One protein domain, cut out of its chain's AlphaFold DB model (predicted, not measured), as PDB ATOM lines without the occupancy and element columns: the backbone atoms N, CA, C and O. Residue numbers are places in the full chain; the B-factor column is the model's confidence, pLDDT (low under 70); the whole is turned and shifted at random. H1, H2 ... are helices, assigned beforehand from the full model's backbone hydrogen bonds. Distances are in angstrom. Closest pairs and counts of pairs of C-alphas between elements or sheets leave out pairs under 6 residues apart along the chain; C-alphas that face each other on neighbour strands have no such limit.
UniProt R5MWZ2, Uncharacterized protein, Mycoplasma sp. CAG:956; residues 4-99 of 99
ATOM      1  N   GLU A   4     313.260 251.023 184.884       91.00
ATOM      2  CA  GLU A   4     313.075 250.094 183.769       91.00
ATOM      3  C   GLU A   4     313.044 248.641 184.246       91.00
ATOM      4  O   GLU A   4     312.220 247.850 183.786       91.00
ATOM      5  N   GLU A   5     313.888 248.280 185.219       91.88
ATOM      6  CA  GLU A   5     313.949 246.907 185.713       91.88
ATOM      7  C   GLU A   5     312.671 246.513 186.446       91.88
ATOM      8  O   GLU A   5     312.191 245.390 186.286       91.88
ATOM      9  N   ILE A   6     312.115 247.439 187.230       93.94
ATOM     10  CA  ILE A   6     310.839 247.254 187.923       93.94
ATOM     11  C   ILE A   6     309.699 247.169 186.922       93.94
ATOM     12  O   ILE A   6     308.820 246.324 187.082       93.94
ATOM     13  N   ASN A   7     309.693 248.038 185.913       95.25
ATOM     14  CA  ASN A   7     308.642 248.045 184.905       95.25
ATOM     15  C   ASN A   7     308.651 246.748 184.097       95.25
ATOM     16  O   ASN A   7     307.602 246.128 183.964       95.25
ATOM     17  N   HIS A   8     309.821 246.255 183.694       96.06
ATOM     18  CA  HIS A   8     309.916 244.957 183.033       96.06
ATOM     19  C   HIS A   8     309.458 243.804 183.945       96.06
ATOM     20  O   HIS A   8     308.708 242.932 183.513       96.06
ATOM     21  N   TYR A   9     309.811 243.822 185.238       96.94
ATOM     22  CA  TYR A   9     309.293 242.820 186.178       96.94
ATOM     23  C   TYR A   9     307.766 242.890 186.333       96.94
ATOM     24  O   TYR A   9     307.100 241.855 186.363       96.94
ATOM     25  N   LYS A  10     307.186 244.098 186.384       97.56
ATOM     26  CA  LYS A  10     305.728 244.289 186.370       97.56
ATOM     27  C   LYS A  10     305.108 243.686 185.113       97.56
ATOM     28  O   LYS A  10     304.079 243.037 185.249       97.56
ATOM     29  N   THR A  11     305.732 243.839 183.944       98.31
ATOM     30  CA  THR A  11     305.272 243.230 182.687       98.31
ATOM     31  C   THR A  11     305.322 241.700 182.748       98.31
ATOM     32  O   THR A  11     304.341 241.058 182.389       98.31
ATOM     33  N   ILE A  12     306.381 241.088 183.293       98.38
ATOM     34  CA  ILE A  12     306.440 239.622 183.494       98.38
ATOM     35  C   ILE A  12     305.308 239.141 184.416       98.38
ATOM     36  O   ILE A  12     304.601 238.175 184.121       98.38
ATOM     37  N   VAL A  13     305.095 239.830 185.539       98.38
ATOM     38  CA  VAL A  13     304.005 239.510 186.472       98.38
ATOM     39  C   VAL A  13     302.635 239.747 185.819       98.38
ATOM     40  O   VAL A  13     301.707 238.963 186.022       98.38
ATOM     41  N   GLY A  14     302.505 240.802 185.015       98.56
ATOM     42  CA  GLY A  14     301.326 241.108 184.209       98.56
ATOM     43  C   GLY A  14     301.001 239.976 183.248       98.56
ATOM     44  O   GLY A  14     299.865 239.507 183.238       98.56
ATOM     45  N   ALA A  15     302.015 239.455 182.555       98.50
ATOM     46  CA  ALA A  15     301.895 238.314 181.662       98.50
ATOM     47  C   ALA A  15     301.369 237.067 182.376       98.50
ATOM     48  O   ALA A  15     300.423 236.441 181.898       98.50
ATOM     49  N   TYR A  16     301.907 236.747 183.557       98.56
ATOM     50  CA  TYR A  16     301.416 235.635 184.376       98.56
ATOM     51  C   TYR A  16     299.918 235.781 184.688       98.56
ATOM     52  O   TYR A  16     299.125 234.871 184.435       98.56
ATOM     53  N   TYR A  17     299.493 236.954 185.167       98.44
ATOM     54  CA  TYR A  17     298.077 237.202 185.452       98.44
ATOM     55  C   TYR A  17     297.209 237.319 184.194       98.44
ATOM     56  O   TYR A  17     296.010 237.060 184.274       98.44
ATOM     57  N   GLY A  18     297.777 237.682 183.045       97.88
ATOM     58  CA  GLY A  18     297.090 237.664 181.757       97.88
ATOM     59  C   GLY A  18     296.790 236.238 181.309       97.88
ATOM     60  O   GLY A  18     295.650 235.926 180.978       97.88
ATOM     61  N   VAL A  19     297.779 235.345 181.393       97.88
ATOM     62  CA  VAL A  19     297.622 233.921 181.060       97.88
ATOM     63  C   VAL A  19     296.653 233.216 182.010       97.88
ATOM     64  O   VAL A  19     295.906 232.344 181.568       97.88
ATOM     65  N   ILE A  20     296.573 233.622 183.286       97.12
ATOM     66  CA  ILE A  20     295.557 233.104 184.223       97.12
ATOM     67  C   ILE A  20     294.142 233.216 183.641       97.12
ATOM     68  O   ILE A  20     293.353 232.287 183.813       97.12
ATOM     69  N   LEU A  21     293.846 234.306 182.924       95.94
ATOM     70  CA  LEU A  21     292.532 234.574 182.336       95.94
ATOM     71  C   LEU A  21     292.211 233.668 181.134       95.94
ATOM     72  O   LEU A  21     291.096 233.731 180.622       95.94
ATOM     73  N   MET A  22     293.147 232.851 180.650       95.12
ATOM     74  CA  MET A  22     292.980 232.016 179.455       95.12
ATOM     75  C   MET A  22     292.492 230.607 179.805       95.12
ATOM     76  O   MET A  22     293.197 229.621 179.612       95.12
ATOM     77  N   ASP A  23     291.278 230.502 180.349       87.12
ATOM     78  CA  ASP A  23     290.709 229.233 180.835       87.12
ATOM     79  C   ASP A  23     290.568 228.143 179.770       87.12
ATOM     80  O   ASP A  23     290.663 226.962 180.089       87.12
ATOM     81  N   GLU A  24     290.413 228.535 178.508       83.38
ATOM     82  CA  GLU A  24     290.246 227.616 177.379       83.38
ATOM     83  C   GLU A  24     291.563 226.989 176.898       83.38
ATOM     84  O   GLU A  24     291.527 226.070 176.084       83.38
ATOM     85  N   TYR A  25     292.728 227.462 177.365       92.38
ATOM     86  CA  TYR A  25     294.015 227.009 176.837       92.38
ATOM     87  C   TYR A  25     294.539 225.756 177.568       92.38
ATOM     88  O   TYR A  25     294.883 225.843 178.755       92.38
ATOM     89  N   PRO A  26     294.684 224.595 176.893       91.94
ATOM     90  CA  PRO A  26     295.026 223.329 177.553       91.94
ATOM     91  C   PRO A  26     296.395 223.329 178.242       91.94
ATOM     92  O   PRO A  26     296.564 222.731 179.303       91.94
ATOM     93  N   LEU A  27     297.379 224.025 177.665       94.38
ATOM     94  CA  LEU A  27     298.747 224.075 178.188       94.38
ATOM     95  C   LEU A  27     298.978 225.251 179.150       94.38
ATOM     96  O   LEU A  27     300.122 225.544 179.501       94.38
ATOM     97  N   LYS A  28     297.906 225.901 179.633       94.56
ATOM     98  CA  LYS A  28     297.981 227.063 180.537       94.56
ATOM     99  C   LYS A  28     298.911 226.826 181.726       94.56
ATOM    100  O   LYS A  28     299.737 227.680 182.032       94.56
ATOM    101  N   ALA A  29     298.814 225.671 182.384       95.25
ATOM    102  CA  ALA A  29     299.623 225.365 183.565       95.25
ATOM    103  C   ALA A  29     301.137 225.364 183.278       95.25
ATOM    104  O   ALA A  29     301.920 225.817 184.113       95.25
ATOM    105  N   TYR A  30     301.549 224.898 182.094       95.69
ATOM    106  CA  TYR A  30     302.955 224.902 181.683       95.69
ATOM    107  C   TYR A  30     303.460 226.324 181.449       95.69
ATOM    108  O   TYR A  30     304.499 226.702 181.987       95.69
ATOM    109  N   VAL A  31     302.681 227.135 180.731       96.81
ATOM    110  CA  VAL A  31     303.027 228.535 180.460       96.81
ATOM    111  C   VAL A  31     303.107 229.343 181.756       96.81
ATOM    112  O   VAL A  31     304.057 230.092 181.962       96.81
ATOM    113  N   LEU A  32     302.163 229.145 182.681       97.81
ATOM    114  CA  LEU A  32     302.193 229.802 183.990       97.81
ATOM    115  C   LEU A  32     303.454 229.449 184.781       97.81
ATOM    116  O   LEU A  32     304.074 230.341 185.357       97.81
ATOM    117  N   LYS A  33     303.869 228.179 184.768       97.31
ATOM    118  CA  LYS A  33     305.107 227.746 185.423       97.31
ATOM    119  C   LYS A  33     306.346 228.375 184.775       97.31
ATOM    120  O   LYS A  33     307.258 228.789 185.488       97.31
ATOM    121  N   ASN A  34     306.382 228.480 183.446       96.88
ATOM    122  CA  ASN A  34     307.476 229.144 182.733       96.88
ATOM    123  C   ASN A  34     307.565 230.630 183.106       96.88
ATOM    124  O   ASN A  34     308.650 231.114 183.420       96.88
ATOM    125  N   LEU A  35     306.429 231.331 183.152       98.00
ATOM    126  CA  LEU A  35     306.363 232.743 183.538       98.00
ATOM    127  C   LEU A  35     306.722 232.967 185.013       98.00
ATOM    128  O   LEU A  35     307.405 233.938 185.340       98.00
ATOM    129  N   GLU A  36     306.312 232.066 185.907       97.25
ATOM    130  CA  GLU A  36     306.713 232.108 187.316       97.25
ATOM    131  C   GLU A  36     308.232 231.953 187.465       97.25
ATOM    132  O   GLU A  36     308.870 232.752 188.153       97.25
ATOM    133  N   ASN A  37     308.826 230.981 186.769       97.38
ATOM    134  CA  ASN A  37     310.274 230.790 186.751       97.38
ATOM    135  C   ASN A  37     311.002 232.000 186.155       97.38
ATOM    136  O   ASN A  37     311.998 232.446 186.722       97.38
ATOM    137  N   LEU A  38     310.491 232.564 185.055       97.19
ATOM    138  CA  LEU A  38     311.030 233.775 184.441       97.19
ATOM    139  C   LEU A  38     311.050 234.936 185.443       97.19
ATOM    140  O   LEU A  38     312.089 235.568 185.627       97.19
ATOM    141  N   GLY A  39     309.934 235.179 186.133       96.50
ATOM    142  CA  GLY A  39     309.832 236.228 187.144       96.50
ATOM    143  C   GLY A  39     310.788 236.009 188.316       96.50
ATOM    144  O   GLY A  39     311.526 236.924 188.684       96.50
ATOM    145  N   ASN A  40     310.821 234.793 188.869       95.00
ATOM    146  CA  ASN A  40     311.695 234.451 189.993       95.00
ATOM    147  C   ASN A  40     313.179 234.627 189.628       95.00
ATOM    148  O   ASN A  40     313.924 235.249 190.386       95.00
ATOM    149  N   ASN A  41     313.591 234.157 188.447       95.31
ATOM    150  CA  ASN A  41     314.956 234.323 187.945       95.31
ATOM    151  C   ASN A  41     315.293 235.799 187.709       95.31
ATOM    152  O   ASN A  41     316.390 236.251 188.040       95.31
ATOM    153  N   TYR A  42     314.342 236.572 187.174       94.56
ATOM    154  CA  TYR A  42     314.544 237.988 186.898       94.56
ATOM    155  C   TYR A  42     314.770 238.808 188.177       94.56
ATOM    156  O   TYR A  42     315.606 239.711 188.182       94.56
ATOM    157  N   CYS A  43     314.060 238.504 189.271       91.94
ATOM    158  CA  CYS A  43     314.199 239.250 190.525       91.94
ATOM    159  C   CYS A  43     315.276 238.713 191.483       91.94
ATOM    160  O   CYS A  43     315.618 239.422 192.424       91.94
ATOM    161  N   GLN A  44     315.834 237.516 191.264       88.44
ATOM    162  CA  GLN A  44     316.711 236.819 192.224       88.44
ATOM    163  C   GLN A  44     317.908 237.649 192.726       88.44
ATOM    164  O   GLN A  44     318.257 237.566 193.899       88.44
ATOM    165  N   ASN A  45     318.516 238.461 191.858       85.56
ATOM    166  CA  ASN A  45     319.678 239.297 192.193       85.56
ATOM    167  C   ASN A  45     319.368 240.799 192.130       85.56
ATOM    168  O   ASN A  45     320.279 241.626 192.074       85.56
ATOM    169  N   LYS A  46     318.082 241.161 192.100       87.94
ATOM    170  CA  LYS A  46     317.633 242.550 192.003       87.94
ATOM    171  C   LYS A  46     316.971 242.962 193.309       87.94
ATOM    172  O   LYS A  46     316.261 242.179 193.931       87.94
ATOM    173  N   ASN A  47     317.146 244.221 193.706       87.19
ATOM    174  CA  ASN A  47     316.452 244.783 194.866       87.19
ATOM    175  C   ASN A  47     314.995 245.137 194.510       87.19
ATOM    176  O   ASN A  47     314.616 246.307 194.474       87.19
ATOM    177  N   ILE A  48     314.208 244.122 194.148       89.69
ATOM    178  CA  ILE A  48     312.817 244.240 193.708       89.69
ATOM    179  C   ILE A  48     311.911 243.648 194.785       89.69
ATOM    180  O   ILE A  48     312.024 242.471 195.126       89.69
ATOM    181  N   ASN A  49     310.950 244.439 195.266       91.81
ATOM    182  CA  ASN A  49     309.905 243.945 196.157       91.81
ATOM    183  C   ASN A  49     308.871 243.123 195.368       91.81
ATOM    184  O   ASN A  49     307.836 243.624 194.923       91.81
ATOM    185  N   SER A  50     309.197 241.847 195.152       92.50
ATOM    186  CA  SER A  50     308.405 240.917 194.344       92.50
ATOM    187  C   SER A  50     306.957 240.801 194.823       92.50
ATOM    188  O   SER A  50     306.033 240.832 194.011       92.50
ATOM    189  N   GLU A  51     306.750 240.709 196.136       93.88
ATOM    190  CA  GLU A  51     305.430 240.510 196.732       93.88
ATOM    191  C   GLU A  51     304.526 241.733 196.550       93.88
ATOM    192  O   GLU A  51     303.381 241.607 196.110       93.88
ATOM    193  N   GLU A  52     305.059 242.930 196.799       95.56
ATOM    194  CA  GLU A  52     304.329 244.181 196.592       95.56
ATOM    195  C   GLU A  52     303.931 244.366 195.124       95.56
ATOM    196  O   GLU A  52     302.788 244.725 194.831       95.56
ATOM    197  N   ILE A  53     304.826 244.038 194.189       95.75
ATOM    198  CA  ILE A  53     304.531 244.112 192.755       95.75
ATOM    199  C   ILE A  53     303.475 243.078 192.353       95.75
ATOM    200  O   ILE A  53     302.518 243.433 191.664       95.75
ATOM    201  N   LYS A  54     303.577 241.825 192.818       96.75
ATOM    202  CA  LYS A  54     302.556 240.787 192.574       96.75
ATOM    203  C   LYS A  54     301.181 241.222 193.089       96.75
ATOM    204  O   LYS A  54     300.174 241.043 192.397       96.75
ATOM    205  N   LYS A  55     301.126 241.850 194.266       97.44
ATOM    206  CA  LYS A  55     299.891 242.396 194.841       97.44
ATOM    207  C   LYS A  55     299.351 243.572 194.028       97.44
ATOM    208  O   LYS A  55     298.169 243.592 193.694       97.44
ATOM    209  N   PHE A  56     300.208 244.522 193.664       97.06
ATOM    210  CA  PHE A  56     299.827 245.668 192.844       97.06
ATOM    211  C   PHE A  56     299.266 245.224 191.490       97.06
ATOM    212  O   PHE A  56     298.156 245.609 191.129       97.06
ATOM    213  N   VAL A  57     299.989 244.367 190.765       97.62
ATOM    214  CA  VAL A  57     299.563 243.901 189.442       97.62
ATOM    215  C   VAL A  57     298.253 243.130 189.542       97.62
ATOM    216  O   VAL A  57     297.306 243.444 188.823       97.62
ATOM    217  N   SER A  58     298.134 242.175 190.466       96.56
ATOM    218  CA  SER A  58     296.903 241.387 190.602       96.56
ATOM    219  C   SER A  58     295.673 242.252 190.899       96.56
ATOM    220  O   SER A  58     294.637 242.046 190.267       96.56
ATOM    221  N   GLN A  59     295.794 243.260 191.770       96.31
ATOM    222  CA  GLN A  59     294.652 244.029 192.279       96.31
ATOM    223  C   GLN A  59     294.357 245.332 191.526       96.31
ATOM    224  O   GLN A  59     293.211 245.773 191.522       96.31
ATOM    225  N   LYS A  60     295.372 245.992 190.957       97.38
ATOM    226  CA  LYS A  60     295.253 247.362 190.425       97.38
ATOM    227  C   LYS A  60     295.387 247.446 188.911       97.38
ATOM    228  O   LYS A  60     294.808 248.347 188.315       97.38
ATOM    229  N   VAL A  61     296.120 246.527 188.287       97.44
ATOM    230  CA  VAL A  61     296.301 246.539 186.830       97.44
ATOM    231  C   VAL A  61     295.071 245.934 186.150       97.44
ATOM    232  O   VAL A  61     294.587 244.861 186.539       97.44
ATOM    233  N   ALA A  62     294.557 246.631 185.136       97.50
ATOM    234  CA  ALA A  62     293.379 246.218 184.382       97.50
ATOM    235  C   ALA A  62     293.596 244.870 183.674       97.50
ATOM    236  O   ALA A  62     294.709 244.530 183.270       97.50
ATOM    237  N   LYS A  63     292.512 244.101 183.487       97.25
ATOM    238  CA  LYS A  63     292.559 242.798 182.792       97.25
ATOM    239  C   LYS A  63     293.147 242.925 181.386       97.25
ATOM    240  O   LYS A  63     294.020 242.143 181.029       97.25
ATOM    241  N   LYS A  64     292.723 243.942 180.630       97.50
ATOM    242  CA  LYS A  64     293.244 244.244 179.291       97.50
ATOM    243  C   LYS A  64     294.760 244.445 179.290       97.50
ATOM    244  O   LYS A  64     295.443 243.836 178.477       97.50
ATOM    245  N   VAL A  65     295.284 245.226 180.235       98.12
ATOM    246  CA  VAL A  65     296.731 245.481 180.351       98.12
ATOM    247  C   VAL A  65     297.487 244.185 180.650       98.12
ATOM    248  O   VAL A  65     298.447 243.879 179.962       98.12
ATOM    249  N   LYS A  66     296.992 243.346 181.568       98.56
ATOM    250  CA  LYS A  66     297.592 242.023 181.843       98.56
ATOM    251  C   LYS A  66     297.636 241.121 180.605       98.56
ATOM    252  O   LYS A  66     298.606 240.403 180.392       98.56
ATOM    253  N   LEU A  67     296.588 241.144 179.779       98.25
ATOM    254  CA  LEU A  67     296.549 240.395 178.518       98.25
ATOM    255  C   LEU A  67     297.533 240.965 177.484       98.25
ATOM    256  O   LEU A  67     298.151 240.204 176.745       98.25
ATOM    257  N   GLN A  68     297.710 242.286 177.436       98.25
ATOM    258  CA  GLN A  68     298.714 242.931 176.586       98.25
ATOM    259  C   GLN A  68     300.140 242.597 177.044       98.25
ATOM    260  O   GLN A  68     300.967 242.239 176.208       98.25
ATOM    261  N   ASP A  69     300.400 242.620 178.352       98.50
ATOM    262  CA  ASP A  69     301.662 242.173 178.946       98.50
ATOM    263  C   ASP A  69     301.938 240.701 178.600       98.50
ATOM    264  O   ASP A  69     303.053 240.346 178.218       98.50
ATOM    265  N   ALA A  70     300.906 239.847 178.661       98.25
ATOM    266  CA  ALA A  70     301.004 238.448 178.249       98.25
ATOM    267  C   ALA A  70     301.383 238.318 176.775       98.25
ATOM    268  O   ALA A  70     302.307 237.579 176.460       98.25
ATOM    269  N   LEU A  71     300.734 239.060 175.873       97.69
ATOM    270  CA  LEU A  71     301.134 239.062 174.466       97.69
ATOM    271  C   LEU A  71     302.584 239.490 174.284       97.69
ATOM    272  O   LEU A  71     303.286 238.867 173.496       97.69
ATOM    273  N   TYR A  72     303.019 240.539 174.974       98.00
ATOM    274  CA  TYR A  72     304.380 241.044 174.853       98.00
ATOM    275  C   TYR A  72     305.407 239.970 175.243       98.00
ATOM    276  O   TYR A  72     306.197 239.551 174.401       98.00
ATOM    277  N   ILE A  73     305.323 239.448 176.471       98.19
ATOM    278  CA  ILE A  73     306.293 238.472 176.994       98.19
ATOM    279  C   ILE A  73     306.238 237.152 176.220       98.19
ATOM    280  O   ILE A  73     307.274 236.584 175.896       98.19
ATOM    281  N   LEU A  74     305.047 236.655 175.883       97.31
ATOM    282  CA  LEU A  74     304.923 235.388 175.157       97.31
ATOM    283  C   LEU A  74     305.451 235.485 173.717       97.31
ATOM    284  O   LEU A  74     305.962 234.495 173.204       97.31
ATOM    285  N   ASN A  75     305.374 236.657 173.070       95.38
ATOM    286  CA  ASN A  75     306.043 236.862 171.779       95.38
ATOM    287  C   ASN A  75     307.572 236.880 171.932       95.38
ATOM    288  O   ASN A  75     308.256 236.334 171.074       95.38
ATOM    289  N   GLU A  76     308.116 237.474 173.002       94.19
ATOM    290  CA  GLU A  76     309.566 237.440 173.271       94.19
ATOM    291  C   GLU A  76     310.081 236.015 173.522       94.19
ATOM    292  O   GLU A  76     311.218 235.700 173.174       94.19
ATOM    293  N   LEU A  77     309.243 235.152 174.102       93.44
ATOM    294  CA  LEU A  77     309.555 233.748 174.377       93.44
ATOM    295  C   LEU A  77     309.279 232.799 173.191       93.44
ATOM    296  O   LEU A  77     309.533 231.605 173.329       93.44
ATOM    297  N   ASP A  78     308.772 233.307 172.058       91.75
ATOM    298  CA  ASP A  78     308.325 232.513 170.895       91.75
ATOM    299  C   ASP A  78     307.356 231.372 171.281       91.75
ATOM    300  O   ASP A  78     307.463 230.232 170.829       91.75
ATOM    301  N   GLU A  79     306.415 231.681 172.176       92.06
ATOM    302  CA  GLU A  79     305.416 230.734 172.682       92.06
ATOM    303  C   GLU A  79     304.307 230.437 171.654       92.06
ATOM    304  O   GLU A  79     304.192 231.064 170.596       92.06
ATOM    305  N   ASP A  80     303.452 229.464 171.985       91.69
ATOM    306  CA  ASP A  80     302.441 228.923 171.074       91.69
ATOM    307  C   ASP A  80     301.552 230.006 170.417       91.69
ATOM    308  O   ASP A  80     300.874 230.809 171.073       91.69
ATOM    309  N   LYS A  81     301.504 229.994 169.076       93.31
ATOM    310  CA  LYS A  81     300.718 230.937 168.265       93.31
ATOM    311  C   LYS A  81     299.217 230.860 168.531       93.31
ATOM    312  O   LYS A  81     298.531 231.869 168.330       93.31
ATOM    313  N   GLU A  82     298.708 229.701 168.933       94.38
ATOM    314  CA  GLU A  82     297.322 229.507 169.348       94.38
ATOM    315  C   GLU A  82     297.032 230.331 170.602       94.38
ATOM    316  O   GLU A  82     296.103 231.141 170.595       94.38
ATOM    317  N   LEU A  83     297.876 230.227 171.634       95.75
ATOM    318  CA  LEU A  83     297.743 231.030 172.850       95.75
ATOM    319  C   LEU A  83     297.774 232.529 172.531       95.75
ATOM    320  O   LEU A  83     296.913 233.282 172.992       95.75
ATOM    321  N   LEU A  84     298.714 232.964 171.688       96.56
ATOM    322  CA  LEU A  84     298.797 234.361 171.255       96.56
ATOM    323  C   LEU A  84     297.515 234.825 170.540       96.56
ATOM    324  O   LEU A  84     297.069 235.959 170.733       96.56
ATOM    325  N   HIS A  85     296.896 233.973 169.719       96.12
ATOM    326  CA  HIS A  85     295.620 234.286 169.070       96.12
ATOM    327  C   HIS A  85     294.463 234.363 170.063       96.12
ATOM    328  O   HIS A  85     293.672 235.307 169.992       96.12
ATOM    329  N   LEU A  86     294.377 233.417 170.997       96.25
ATOM    330  CA  LEU A  86     293.346 233.403 172.029       96.25
ATOM    331  C   LEU A  86     293.410 234.671 172.892       96.25
ATOM    332  O   LEU A  86     292.381 235.303 173.139       96.25
ATOM    333  N   ILE A  87     294.611 235.107 173.282       97.38
ATOM    334  CA  ILE A  87     294.783 236.344 174.055       97.38
ATOM    335  C   ILE A  87     294.346 237.569 173.235       97.38
ATOM    336  O   ILE A  87     293.605 238.413 173.741       97.38
ATOM    337  N   LYS A  88     294.733 237.662 171.952       96.69
ATOM    338  CA  LYS A  88     294.275 238.746 171.057       96.69
ATOM    339  C   LYS A  88     292.753 238.782 170.929       96.69
ATOM    340  O   LYS A  88     292.181 239.870 170.900       96.69
ATOM    341  N   ARG A  89     292.099 237.619 170.848       96.19
ATOM    342  CA  ARG A  89     290.633 237.514 170.801       96.19
ATOM    343  C   ARG A  89     290.011 238.068 172.083       96.19
ATOM    344  O   ARG A  89     289.167 238.952 171.998       96.19
ATOM    345  N   LYS A  90     290.521 237.657 173.247       96.12
ATOM    346  CA  LYS A  90     290.024 238.105 174.554       96.12
ATOM    347  C   LYS A  90     290.175 239.611 174.786       96.12
ATOM    348  O   LYS A  90     289.308 240.233 175.387       96.12
ATOM    349  N   ILE A  91     291.248 240.223 174.281       96.88
ATOM    350  CA  ILE A  91     291.404 241.687 174.315       96.88
ATOM    351  C   ILE A  91     290.290 242.377 173.513       96.88
ATOM    352  O   ILE A  91     289.718 243.349 173.993       96.88
ATOM    353  N   ARG A  92     289.949 241.865 172.323       96.00
ATOM    354  CA  ARG A  92     288.875 242.434 171.487       96.00
ATOM    355  C   ARG A  92     287.487 242.255 172.095       96.00
ATOM    356  O   ARG A  92     286.633 243.111 171.894       96.00
ATOM    357  N   GLU A  93     287.262 241.151 172.806       95.06
ATOM    358  CA  GLU A  93     286.027 240.912 173.562       95.06
ATOM    359  C   GLU A  93     285.857 241.993 174.639       95.06
ATOM    360  O   GLU A  93     284.837 242.673 174.650       95.06
ATOM    361  N   ILE A  94     286.901 242.255 175.439       94.50
ATOM    362  CA  ILE A  94     286.892 243.332 176.447       94.50
ATOM    363  C   ILE A  94     286.646 244.703 175.798       94.50
ATOM    364  O   ILE A  94     285.825 245.470 176.287       94.50
ATOM    365  N   ASP A  95     287.306 244.996 174.675       92.50
ATOM    366  CA  ASP A  95     287.110 246.264 173.956       92.50
ATOM    367  C   ASP A  95     285.675 246.428 173.442       92.50
ATOM    368  O   ASP A  95     285.194 247.548 173.296       92.50
ATOM    369  N   SER A  96     284.985 245.325 173.155       91.25
ATOM    370  CA  SER A  96     283.598 245.351 172.687       91.25
ATOM    371  C   SER A  96     282.596 245.505 173.836       91.25
ATOM    372  O   SER A  96     281.507 246.010 173.606       91.25
ATOM    373  N   GLU A  97     282.951 245.081 175.052       87.62
ATOM    374  CA  GLU A  97     282.126 245.217 176.264       87.62
ATOM    375  C   GLU A  97     282.202 246.620 176.894       87.62
ATOM    376  O   GLU A  97     281.303 247.010 177.638       87.62
ATOM    377  N   GLU A  98     283.273 247.371 176.625       75.25
ATOM    378  CA  GLU A  98     283.476 248.742 177.120       75.25
ATOM    379  C   GLU A  98     282.800 249.824 176.244       75.25
ATOM    380  O   GLU A  98     282.784 250.992 176.643       75.25
ATOM    381  N   ASN A  99     282.241 249.452 175.082       55.47
ATOM    382  CA  ASN A  99     281.526 250.330 174.137       55.47
ATOM    383  C   ASN A  99     280.005 250.145 174.205       55.47
ATOM    384  O   ASN A  99     279.293 251.160 174.022       55.47
TER     385      ASN A  99
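What this domain is: This is residues 4 to 99 of the 99 residues of an uncharacterized protein of Mycoplasma sp. CAG:956 (UniProt R5MWZ2). Two helical hairpins, H1 with H2 and H4 with H5, cross through H1 and H4, while H3 packs on H1. The 96 printed residues have five named helices, H1 to H5 in chain order, and no named strand: all helix. The whole is compact, with a radius of gyration of the C-alphas of 13.1 A and spans of 39 by 28 by 20 A.

How they stand to each other: H1, residues 4 to 20, is the hub, touching three helices. H4, residues 63 to 76, touches it about perpendicular, at 74 degrees; their closest C-alphas, Ala 15 and Ala 70, are 3.5 A apart. H2, residues 28 to 43, forms a hairpin with H1 at a shallow tilt of 16 degrees, closest at C-alphas Tyr 16 and Leu 35, 5.8 A. H3, residues 50 to 60, touches residues 10 to 17 of H1 at a steep tilt of 58 degrees, closest at C-alphas Gly 14 and Val 57, 6.2 A. H5, residues 81 to 97, forms a hairpin with H4 at a shallow tilt of 22 degrees, closest at C-alphas Lys 64 and Ile 91, 5.9 A. In H1 to H5 every O i to N i+4 pair is within hydrogen-bond range.

Where its parts are: H1 begins at C-alpha 4 (313.075, 250.094, 183.769) and spans 24.4 A; H5 spans 24.8 A and ends at C-alpha 97 (282.126, 245.217, 176.264).

The domain as a whole: The printed part has no cut and no long link; residue 99 alone has pLDDT under 70.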